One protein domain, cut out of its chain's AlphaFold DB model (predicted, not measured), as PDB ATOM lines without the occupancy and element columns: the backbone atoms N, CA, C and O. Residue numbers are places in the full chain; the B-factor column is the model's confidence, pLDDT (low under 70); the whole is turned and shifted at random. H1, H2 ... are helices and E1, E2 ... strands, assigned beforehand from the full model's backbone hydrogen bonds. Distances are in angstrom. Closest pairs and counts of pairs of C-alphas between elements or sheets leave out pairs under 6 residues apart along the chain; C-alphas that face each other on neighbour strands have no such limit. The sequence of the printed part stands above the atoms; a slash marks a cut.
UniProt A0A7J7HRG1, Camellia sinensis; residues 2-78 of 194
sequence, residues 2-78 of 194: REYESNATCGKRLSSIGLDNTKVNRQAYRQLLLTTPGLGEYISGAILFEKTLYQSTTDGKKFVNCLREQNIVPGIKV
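This is residues 2 to 78 of the 194 residues of a protein of Camellia sinensis (UniProt A0A7J7HRG1). A small parallel sheet of two strands, E1 and E2, with H4 packed on it makes one end; H2 reaches from H4 toward the other end, where H1 makes a corner with it. The 77 printed residues include four named helices and two strands, ordered H1 H2 E1 H3 H4 E2: mixed, compact (radius of gyration of the C-alphas 12.0 A), spanning 33 by 27 by 22 A.

H1 is residues 7 to 16, from C-alpha 7 at (53.401, 31.030, -38.397), 14.3 A from first to last C-alpha; H2 is residues 23 to 34, 16.2 A; E1 is residues 45 to 48, 9.7 A; H3 is residues 50 to 53, 5.2 A; H4 is residues 63 to 69, 10.1 A; E2 is residues 73 to 77, 13.4 A, and ends with C-alpha 77 at (40.361, 32.000, -37.456).

Residues 2 to 3 pair parallel with 46 to 47 of E1. H1 touches residues 25 to 26 of H2, about perpendicular at 90 degrees; C-alphas 10 and 26 are closest, 6.8 A. Residues 31 to 34 of H2 touch H4 at a shallow tilt of 16 degrees, the same way; C-alphas 34 and 67 are closest, 6.7 A. H3 only just touches H4, with 3 pairs of C-alphas within 8 A, closest 53 and 64, 6.5 A. E1, H3 H4, E2 form a strand-helix-strand unit, parallel strands joined through helices, its crossover right-handed; N 46 and O 73 are 2.9 A apart. Every O i to N i+4 pair is within hydrogen-bond range in H1, H2 and H4; H3 is too short for one.

The farthest C-alphas, Gly 18 and Asn 71, are 33.5 A apart. The printed part has no cut and no long link; residues 2 to 4 are under pLDDT 70.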
ATOM      1  N   ARG A   2      40.384  22.417 -30.874       63.84
ATOM      2  CA  ARG A   2      41.784  22.870 -30.762       63.84
ATOM      3  C   ARG A   2      42.079  23.975 -31.769       63.84
ATOM      4  O   ARG A   2      41.706  23.857 -32.935       63.84
ATOM      5  N   GLU A   3      42.761  25.027 -31.333       65.06
ATOM      6  CA  GLU A   3      43.289  26.058 -32.225       65.06
ATOM      7  C   GLU A   3      44.707  25.721 -32.670       65.06
ATOM      8  O   GLU A   3      45.582  25.439 -31.854       65.06
ATOM      9  N   TYR A   4      44.920  25.739 -33.981       69.75
ATOM     10  CA  TYR A   4      46.218  25.492 -34.589       69.75
ATOM     11  C   TYR A   4      46.938  26.808 -34.817       69.75
ATOM     12  O   TYR A   4      46.322  27.808 -35.157       69.75
ATOM     13  N   GLU A   5      48.250  26.801 -34.623       72.81
ATOM     14  CA  GLU A   5      49.049  28.001 -34.401       72.81
ATOM     15  C   GLU A   5      49.361  28.828 -35.666       72.81
ATOM     16  O   GLU A   5      49.490  28.323 -36.794       72.81
ATOM     17  N   SER A   6      49.577  30.132 -35.445       79.12
ATOM     18  CA  SER A   6      50.077  31.064 -36.461       79.12
ATOM     19  C   SER A   6      51.505  30.698 -36.885       79.12
ATOM     20  O   SER A   6      52.205  29.967 -36.189       79.12
ATOM     21  N   ASN A   7      52.000  31.247 -38.001       83.06
ATOM     22  CA  ASN A   7      53.401  31.030 -38.397       83.06
ATOM     23  C   ASN A   7      54.411  31.571 -37.370       83.06
ATOM     24  O   ASN A   7      55.487  30.996 -37.234       83.06
ATOM     25  N   ALA A   8      54.088  32.667 -36.677       83.56
ATOM     26  CA  ALA A   8      54.971  33.254 -35.673       83.56
ATOM     27  C   ALA A   8      55.038  32.366 -34.423       83.56
ATOM     28  O   ALA A   8      56.122  32.035 -33.952       83.56
ATOM     29  N   THR A   9      53.879  31.918 -33.934       82.81
ATOM     30  CA  THR A   9      53.773  31.024 -32.771       82.81
ATOM     31  C   THR A   9      54.416  29.666 -33.052       82.81
ATOM     32  O   THR A   9      55.251  29.218 -32.273       82.81
ATOM     33  N   CYS A  10      54.119  29.069 -34.211       84.75
ATOM     34  CA  CYS A  10      54.737  27.818 -34.651       84.75
ATOM     35  C   CYS A  10      56.264  27.959 -34.783       84.75
ATOM     36  O   CYS A  10      56.997  27.056 -34.397       84.75
ATOM     37  N   GLY A  11      56.758  29.117 -35.236       87.44
ATOM     38  CA  GLY A  11      58.190  29.420 -35.263       87.44
ATOM     39  C   GLY A  11      58.847  29.340 -33.887       87.44
ATOM     40  O   GLY A  11      59.861  28.671 -33.749       87.44
ATOM     41  N   LYS A  12      58.234  29.939 -32.856       89.94
ATOM     42  CA  LYS A  12      58.741  29.860 -31.473       89.94
ATOM     43  C   LYS A  12      58.821  28.412 -30.971       89.94
ATOM     44  O   LYS A  12      59.796  28.046 -30.323       89.94
ATOM     45  N   ARG A  13      57.821  27.580 -31.297       87.56
ATOM     46  CA  ARG A  13      57.808  26.147 -30.950       87.56
ATOM     47  C   ARG A  13      58.921  25.378 -31.663       87.56
ATOM     48  O   ARG A  13      59.638  24.627 -31.012       87.56
ATOM     49  N   LEU A  14      59.106  25.601 -32.965       91.56
ATOM     50  CA  LEU A  14      60.187  24.979 -33.737       91.56
ATOM     51  C   LEU A  14      61.567  25.374 -33.193       91.56
ATOM     52  O   LEU A  14      62.403  24.505 -32.962       91.56
ATOM     53  N   SER A  15      61.780  26.655 -32.885       92.19
ATOM     54  CA  SER A  15      63.051  27.123 -32.322       92.19
ATOM     55  C   SER A  15      63.360  26.505 -30.958       92.19
ATOM     56  O   SER A  15      64.516  26.201 -30.689       92.19
ATOM     57  N   SER A  16      62.347  26.248 -30.118       92.88
ATOM     58  CA  SER A  16      62.557  25.606 -28.807       92.88
ATOM     59  C   SER A  16      63.104  24.176 -28.883       92.88
ATOM     60  O   SER A  16      63.656  23.689 -27.904       92.88
ATOM     61  N   ILE A  17      62.986  23.524 -30.045       92.88
ATOM     62  CA  ILE A  17      63.527  22.183 -30.315       92.88
ATOM     63  C   ILE A  17      64.680  22.210 -31.332       92.88
ATOM     64  O   ILE A  17      65.021  21.179 -31.902       92.88
ATOM     65  N   GLY A  18      65.263  23.386 -31.591       92.94
ATOM     66  CA  GLY A  18      66.406  23.542 -32.495       92.94
ATOM     67  C   GLY A  18      66.076  23.449 -33.989       92.94
ATOM     68  O   GLY A  18      66.975  23.206 -34.787       92.94
ATOM     69  N   LEU A  19      64.811  23.628 -34.388       93.50
ATOM     70  CA  LEU A  19      64.401  23.617 -35.795       93.50
ATOM     71  C   LEU A  19      64.173  25.023 -36.355       93.50
ATOM     72  O   LEU A  19      63.552  25.886 -35.729       93.50
ATOM     73  N   ASP A  20      64.575  25.206 -37.612       92.56
ATOM     74  CA  ASP A  20      64.345  26.444 -38.348       92.56
ATOM     75  C   ASP A  20      62.868  26.656 -38.695       92.56
ATOM     76  O   ASP A  20      62.126  25.728 -39.041       92.56
ATOM     77  N   ASN A  21      62.443  27.920 -38.711       91.81
ATOM     78  CA  ASN A  21      61.085  28.313 -39.081       91.81
ATOM     79  C   ASN A  21      60.878  28.337 -40.612       91.81
ATOM     80  O   ASN A  21      60.561  29.371 -41.213       91.81
ATOM     81  N   THR A  22      61.032  27.188 -41.268       90.62
ATOM     82  CA  THR A  22      60.835  27.023 -42.719       90.62
ATOM     83  C   THR A  22      59.391  26.642 -43.065       90.62
ATOM     84  O   THR A  22      58.609  26.199 -42.221       90.62
ATOM     85  N   LYS A  23      58.981  26.812 -44.333       87.38
ATOM     86  CA  LYS A  23      57.642  26.385 -44.792       87.38
ATOM     87  C   LYS A  23      57.446  24.874 -44.634       87.38
ATOM     88  O   LYS A  23      56.359  24.470 -44.230       87.38
ATOM     89  N   VAL A  24      58.488  24.094 -44.917       90.00
ATOM     90  CA  VAL A  24      58.489  22.630 -44.820       90.00
ATOM     91  C   VAL A  24      58.315  22.192 -43.369       90.00
ATOM     92  O   VAL A  24      57.384  21.447 -43.081       90.00
ATOM     93  N   ASN A  25      59.093  22.749 -42.436       91.19
ATOM     94  CA  ASN A  25      58.989  22.397 -41.016       91.19
ATOM     95  C   ASN A  25      57.613  22.754 -40.444       91.19
ATOM     96  O   ASN A  25      56.993  21.945 -39.760       91.19
ATOM     97  N   ARG A  26      57.070  23.928 -40.796       90.06
ATOM     98  CA  ARG A  26      55.701  24.303 -40.400       90.06
ATOM     99  C   ARG A  26      54.636  23.379 -40.996       90.06
ATOM    100  O   ARG A  26      53.623  23.132 -40.349       90.06
ATOM    101  N   GLN A  27      54.817  22.921 -42.234       90.38
ATOM    102  CA  GLN A  27      53.897  21.986 -42.886       90.38
ATOM    103  C   GLN A  27      53.941  20.615 -42.215       90.38
ATOM    104  O   GLN A  27      52.888  20.111 -41.843       90.38
ATOM    105  N   ALA A  28      55.139  20.066 -42.005       90.75
ATOM    106  CA  ALA A  28      55.349  18.790 -41.332       90.75
ATOM    107  C   ALA A  28      54.808  18.817 -39.895       90.75
ATOM    108  O   ALA A  28      54.077  17.917 -39.495       90.75
ATOM    109  N   TYR A  29      55.067  19.900 -39.154       90.81
ATOM    110  CA  TYR A  29      54.519  20.104 -37.813       90.81
ATOM    111  C   TYR A  29      52.984  20.103 -37.805       90.81
ATOM    112  O   TYR A  29      52.357  19.424 -36.997       90.81
ATOM    113  N   ARG A  30      52.347  20.828 -38.732       91.38
ATOM    114  CA  ARG A  30      50.878  20.840 -38.838       91.38
ATOM    115  C   ARG A  30      50.318  19.495 -39.257       91.38
ATOM    116  O   ARG A  30      49.290  19.100 -38.726       91.38
ATOM    117  N   GLN A  31      50.982  18.812 -40.183       93.38
ATOM    118  CA  GLN A  31      50.592  17.476 -40.600       93.38
ATOM    119  C   GLN A  31      50.604  16.523 -39.420       93.38
ATOM    120  O   GLN A  31      49.555  15.968 -39.123       93.38
ATOM    121  N   LEU A  32      51.707  16.464 -38.672       92.19
ATOM    122  CA  LEU A  32      51.800  15.673 -37.447       92.19
ATOM    123  C   LEU A  32      50.584  15.898 -36.533       92.19
ATOM    124  O   LEU A  32      49.936  14.939 -36.129       92.19
ATOM    125  N   LEU A  33      50.226  17.159 -36.266       90.94
ATOM    126  CA  LEU A  33      49.126  17.498 -35.360       90.94
ATOM    127  C   LEU A  33      47.709  17.297 -35.932       90.94
ATOM    128  O   LEU A  33      46.757  17.230 -35.155       90.94
ATOM    129  N   LEU A  34      47.530  17.321 -37.255       91.44
ATOM    130  CA  LEU A  34      46.217  17.234 -37.917       91.44
ATOM    131  C   LEU A  34      45.903  15.816 -38.406       91.44
ATOM    132  O   LEU A  34      44.740  15.493 -38.632       91.44
ATOM    133  N   THR A  35      46.925  14.977 -38.573       92.06
ATOM    134  CA  THR A  35      46.804  13.604 -39.077       92.06
ATOM    135  C   THR A  35      47.171  12.558 -38.025       92.06
ATOM    136  O   THR A  35      47.385  11.403 -38.381       92.06
ATOM    137  N   THR A  36      47.283  12.942 -36.747       94.12
ATOM    138  CA  THR A  36      47.478  11.979 -35.650       94.12
ATOM    139  C   THR A  36      46.312  10.977 -35.653       94.12
ATOM    140  O   THR A  36      45.169  11.423 -35.566       94.12
ATOM    141  N   PRO A  37      46.556   9.658 -35.746       93.88
ATOM    142  CA  PRO A  37      45.486   8.662 -35.727       93.88
ATOM    143  C   PRO A  37      44.638   8.749 -34.451       93.88
ATOM    144  O   PRO A  37      45.173   8.977 -33.368       93.88
ATOM    145  N   GLY A  38      43.320   8.578 -34.577       92.56
ATOM    146  CA  GLY A  38      42.389   8.625 -33.440       92.56
ATOM    147  C   GLY A  38      42.097  10.032 -32.902       92.56
ATOM    148  O   GLY A  38      41.339  10.177 -31.947       92.56
ATOM    149  N   LEU A  39      42.629  11.101 -33.513       91.56
ATOM    150  CA  LEU A  39      42.413  12.476 -33.035       91.56
ATOM    151  C   LEU A  39      40.922  12.852 -32.959       91.56
ATOM    152  O   LEU A  39      40.506  13.594 -32.065       91.56
ATOM    153  N   GLY A  40      40.124  12.316 -33.883       91.62
ATOM    154  CA  GLY A  40      38.676  12.508 -33.956       91.62
ATOM    155  C   GLY A  40      37.881  12.014 -32.752       91.62
ATOM    156  O   GLY A  40      36.800  12.532 -32.490       91.62
ATOM    157  N   GLU A  41      38.423  11.067 -31.985       93.31
ATOM    158  CA  GLU A  41      37.773  10.528 -30.783       93.31
ATOM    159  C   GLU A  41      37.721  11.563 -29.648       93.31
ATOM    160  O   GLU A  41      36.826  11.531 -28.807       93.31
ATOM    161  N   TYR A  42      38.655  12.521 -29.654       93.88
ATOM    162  CA  TYR A  42      38.826  13.508 -28.585       93.88
ATOM    163  C   TYR A  42      38.540  14.942 -29.043       93.88
ATOM    164  O   TYR A  42      38.236  15.818 -28.229       93.88
ATOM    165  N   ILE A  43      38.653  15.220 -30.345       90.38
ATOM    166  CA  ILE A  43      38.553  16.572 -30.898       90.38
ATOM    167  C   ILE A  43      37.434  16.645 -31.932       90.38
ATOM    168  O   ILE A  43      37.586  16.229 -33.069       90.38
ATOM    169  N   SER A  44      36.338  17.317 -31.577       90.50
ATOM    170  CA  SER A  44      35.211  17.558 -32.491       90.50
ATOM    171  C   SER A  44      35.464  18.643 -33.546       90.50
ATOM    172  O   SER A  44      34.755  18.720 -34.547       90.50
ATOM    173  N   GLY A  45      36.456  19.512 -33.341       91.00
ATOM    174  CA  GLY A  45      36.723  20.615 -34.260       91.00
ATOM    175  C   GLY A  45      38.121  21.211 -34.142       91.00
ATOM    176  O   GLY A  45      38.700  21.274 -33.052       91.00
ATOM    177  N   ALA A  46      38.638  21.688 -35.271       93.81
ATOM    178  CA  ALA A  46      39.983  22.233 -35.418       93.81
ATOM    179  C   ALA A  46      39.938  23.630 -36.050       93.81
ATOM    180  O   ALA A  46      39.510  23.781 -37.191       93.81
ATOM    181  N   ILE A  47      40.392  24.656 -35.327       93.69
ATOM    182  CA  ILE A  47      40.466  26.033 -35.834       93.69
ATOM    183  C   ILE A  47      41.789  26.218 -36.566       93.69
ATOM    184  O   ILE A  47      42.859  26.117 -35.969       93.69
ATOM    185  N   LEU A  48      41.712  26.526 -37.854       94.00
ATOM    186  CA  LEU A  48      42.857  26.710 -38.731       94.00
ATOM    187  C   LEU A  48      43.124  28.195 -38.979       94.00
ATOM    188  O   LEU A  48      42.213  29.023 -38.984       94.00
ATOM    189  N   PHE A  49      44.380  28.533 -39.260       91.81
ATOM    190  CA  PHE A  49      44.710  29.795 -39.918       91.81
ATOM    191  C   PHE A  49      44.419  29.697 -41.413       91.81
ATOM    192  O   PHE A  49      44.526  28.622 -42.000       91.81
ATOM    193  N   GLU A  50      44.154  30.841 -42.047       91.00
ATOM    194  CA  GLU A  50      43.870  30.937 -43.484       91.00
ATOM    195  C   GLU A  50      44.871  30.147 -44.329       91.00
ATOM    196  O   GLU A  50      44.472  29.256 -45.063       91.00
ATOM    197  N   LYS A  51      46.181  30.346 -44.138       89.00
ATOM    198  CA  LYS A  51      47.203  29.601 -44.894       89.00
ATOM    199  C   LYS A  51      47.081  28.081 -44.750       89.00
ATOM    200  O   LYS A  51      47.351  27.379 -45.713       89.00
ATOM    201  N   THR A  52      46.696  27.582 -43.577       91.44
ATOM    202  CA  THR A  52      46.544  26.146 -43.302       91.44
ATOM    203  C   THR A  52      45.266  25.581 -43.910       91.44
ATOM    204  O   THR A  52      45.277  24.443 -44.364       91.44
ATOM    205  N   LEU A  53      44.192  26.374 -43.979       94.06
ATOM    206  CA  LEU A  53      42.925  25.970 -44.597       94.06
ATOM    207  C   LEU A  53      43.110  25.560 -46.071       94.06
ATOM    208  O   LEU A  53      42.507  24.590 -46.519       94.06
ATOM    209  N   TYR A  54      43.982  26.265 -46.798       94.00
ATOM    210  CA  TYR A  54      44.306  25.981 -48.204       94.00
ATOM    211  C   TYR A  54      45.520  25.058 -48.386       94.00
ATOM    212  O   TYR A  54      45.914  24.784 -49.519       94.00
ATOM    213  N   GLN A  55      46.158  24.613 -47.301       93.31
ATOM    214  CA  GLN A  55      47.385  23.825 -47.374       93.31
ATOM    215  C   GLN A  55      47.086  22.322 -47.477       93.31
ATOM    216  O   GLN A  55      46.091  21.816 -46.945       93.31
ATOM    217  N   SER A  56      47.992  21.611 -48.143       94.38
ATOM    218  CA  SER A  56      48.020  20.151 -48.195       94.38
ATOM    219  C   SER A  56      49.109  19.571 -47.296       94.38
ATOM    220  O   SER A  56      50.081  20.243 -46.944       94.38
ATOM    221  N   THR A  57      48.961  18.302 -46.953       91.94
ATOM    222  CA  THR A  57      50.009  17.442 -46.413       91.94
ATOM    223  C   THR A  57      51.158  17.275 -47.420       91.94
ATOM    224  O   THR A  57      51.069  17.714 -48.573       91.94
ATOM    225  N   THR A  58      52.266  16.676 -46.990       88.94
ATOM    226  CA  THR A  58      53.422  16.365 -47.847       88.94
ATOM    227  C   THR A  58      53.094  15.363 -48.956       88.94
ATOM    228  O   THR A  58      53.699  15.430 -50.018       88.94
ATOM    229  N   ASP A  59      52.095  14.504 -48.751       89.12
ATOM    230  CA  ASP A  59      51.526  13.555 -49.719       89.12
ATOM    231  C   ASP A  59      50.413  14.164 -50.602       89.12
ATOM    232  O   ASP A  59      49.781  13.470 -51.391       89.12
ATOM    233  N   GLY A  60      50.173  15.480 -50.509       91.81
ATOM    234  CA  GLY A  60      49.297  16.223 -51.427       91.81
ATOM    235  C   GLY A  60      47.826  16.319 -51.010       91.81
ATOM    236  O   GLY A  60      47.060  17.082 -51.608       91.81
ATOM    237  N   LYS A  61      47.422  15.642 -49.934       94.19
ATOM    238  CA  LYS A  61      46.051  15.660 -49.420       94.19
ATOM    239  C   LYS A  61      45.739  16.956 -48.675       94.19
ATOM    240  O   LYS A  61      46.501  17.403 -47.827       94.19
ATOM    241  N   LYS A  62      44.588  17.582 -48.939       95.62
ATOM    242  CA  LYS A  62      44.186  18.800 -48.210       95.62
ATOM    243  C   LYS A  62      44.013  18.510 -46.716       95.62
ATOM    244  O   LYS A  62      43.344  17.539 -46.356       95.62
ATOM    245  N   PHE A  63      44.503  19.393 -45.842       95.06
ATOM    246  CA  PHE A  63      44.314  19.235 -44.391       95.06
ATOM    247  C   PHE A  63      42.840  19.177 -43.986       95.06
ATOM    248  O   PHE A  63      42.460  18.388 -43.128       95.06
ATOM    249  N   VAL A  64      41.990  19.959 -44.657       95.62
ATOM    250  CA  VAL A  64      40.534  19.932 -44.459       95.62
ATOM    251  C   VAL A  64      39.952  18.532 -44.675       95.62
ATOM    252  O   VAL A  64      39.058  18.123 -43.939       95.62
ATOM    253  N   ASN A  65      40.466  17.782 -45.653       95.81
ATOM    254  CA  ASN A  65      40.000  16.423 -45.921       95.81
ATOM    255  C   ASN A  65      40.484  15.455 -44.836       95.81
ATOM    256  O   ASN A  65      39.690  14.659 -44.351       95.81
ATOM    257  N   CYS A  66      41.737  15.590 -44.389       95.12
ATOM    258  CA  CYS A  66      42.290  14.782 -43.296       95.12
ATOM    259  C   CYS A  66      41.497  14.938 -41.988       95.12
ATOM    260  O   CYS A  66      41.314  13.976 -41.249       95.12
ATOM    261  N   LEU A  67      41.020  16.156 -41.706       95.25
ATOM    262  CA  LEU A  67      40.162  16.433 -40.556       95.25
ATOM    263  C   LEU A  67      38.793  15.763 -40.698       95.25
ATOM    264  O   LEU A  67      38.337  15.085 -39.783       95.25
ATOM    265  N   ARG A  68      38.150  15.914 -41.861       94.62
ATOM    266  CA  ARG A  68      36.814  15.358 -42.118       94.62
ATOM    267  C   ARG A  68      36.770  13.842 -42.053       94.62
ATOM    268  O   ARG A  68      35.812  13.302 -41.520       94.62
ATOM    269  N   GLU A  69      37.788  13.168 -42.573       95.12
ATOM    270  CA  GLU A  69      37.882  11.705 -42.513       95.12
ATOM    271  C   GLU A  69      37.967  11.173 -41.083       95.12
ATOM    272  O   GLU A  69      37.564  10.048 -40.817       95.12
ATOM    273  N   GLN A  70      38.444  12.002 -40.158       94.69
ATOM    274  CA  GLN A  70      38.465  11.714 -38.730       94.69
ATOM    275  C   GLN A  70      37.253  12.309 -37.996       94.69
ATOM    276  O   GLN A  70      37.279  12.430 -36.780       94.69
ATOM    277  N   ASN A  71      36.194  12.720 -38.702       94.50
ATOM    278  CA  ASN A  71      35.010  13.379 -38.132       94.50
ATOM    279  C   ASN A  71      35.300  14.689 -37.372       94.50
ATOM    280  O   ASN A  71      34.499  15.137 -36.553       94.50
ATOM    281  N   ILE A  72      36.418  15.353 -37.675       94.69
ATOM    282  CA  ILE A  72      36.783  16.640 -37.085       94.69
ATOM    283  C   ILE A  72      36.244  17.760 -37.968       94.69
ATOM    284  O   ILE A  72      36.586  17.873 -39.149       94.69
ATOM    285  N   VAL A  73      35.436  18.644 -37.385       94.56
ATOM    286  CA  VAL A  73      34.887  19.791 -38.102       94.56
ATOM    287  C   VAL A  73      35.991  20.839 -38.331       94.56
ATOM    288  O   VAL A  73      36.606  21.310 -37.371       94.56
ATOM    289  N   PRO A  74      36.260  21.259 -39.578       95.94
ATOM    290  CA  PRO A  74      37.206  22.335 -39.852       95.94
ATOM    291  C   PRO A  74      36.602  23.699 -39.498       95.94
ATOM    292  O   PRO A  74      35.482  24.027 -39.905       95.94
ATOM    293  N   GLY A  75      37.366  24.521 -38.788       95.44
ATOM    294  CA  GLY A  75      37.044  25.909 -38.484       95.44
ATOM    295  C   GLY A  75      38.136  26.867 -38.938       95.44
ATOM    296  O   GLY A  75      39.256  26.456 -39.236       95.44
ATOM    297  N   ILE A  76      37.820  28.158 -38.989       95.25
ATOM    298  CA  ILE A  76      38.731  29.198 -39.479       95.25
ATOM    299  C   ILE A  76      38.864  30.351 -38.489       95.25
ATOM    300  O   ILE A  76      37.875  30.883 -37.990       95.25
ATOM    301  N   LYS A  77      40.096  30.781 -38.220       93.06
ATOM    302  CA  LYS A  77      40.361  32.000 -37.456       93.06
ATOM    303  C   LYS A  77      40.243  33.230 -38.360       93.06
ATOM    304  O   LYS A  77      40.971  33.342 -39.348       93.06
ATOM    305  N   VAL A  78      39.376  34.178 -38.002       91.19
ATOM    306  CA  VAL A  78      39.165  35.425 -38.753       91.19
ATOM    307  C   VAL A  78      39.739  36.625 -37.995       91.19
ATOM    308  O   VAL A  78      39.157  37.104 -37.033       91.19
TER     309      VAL A  78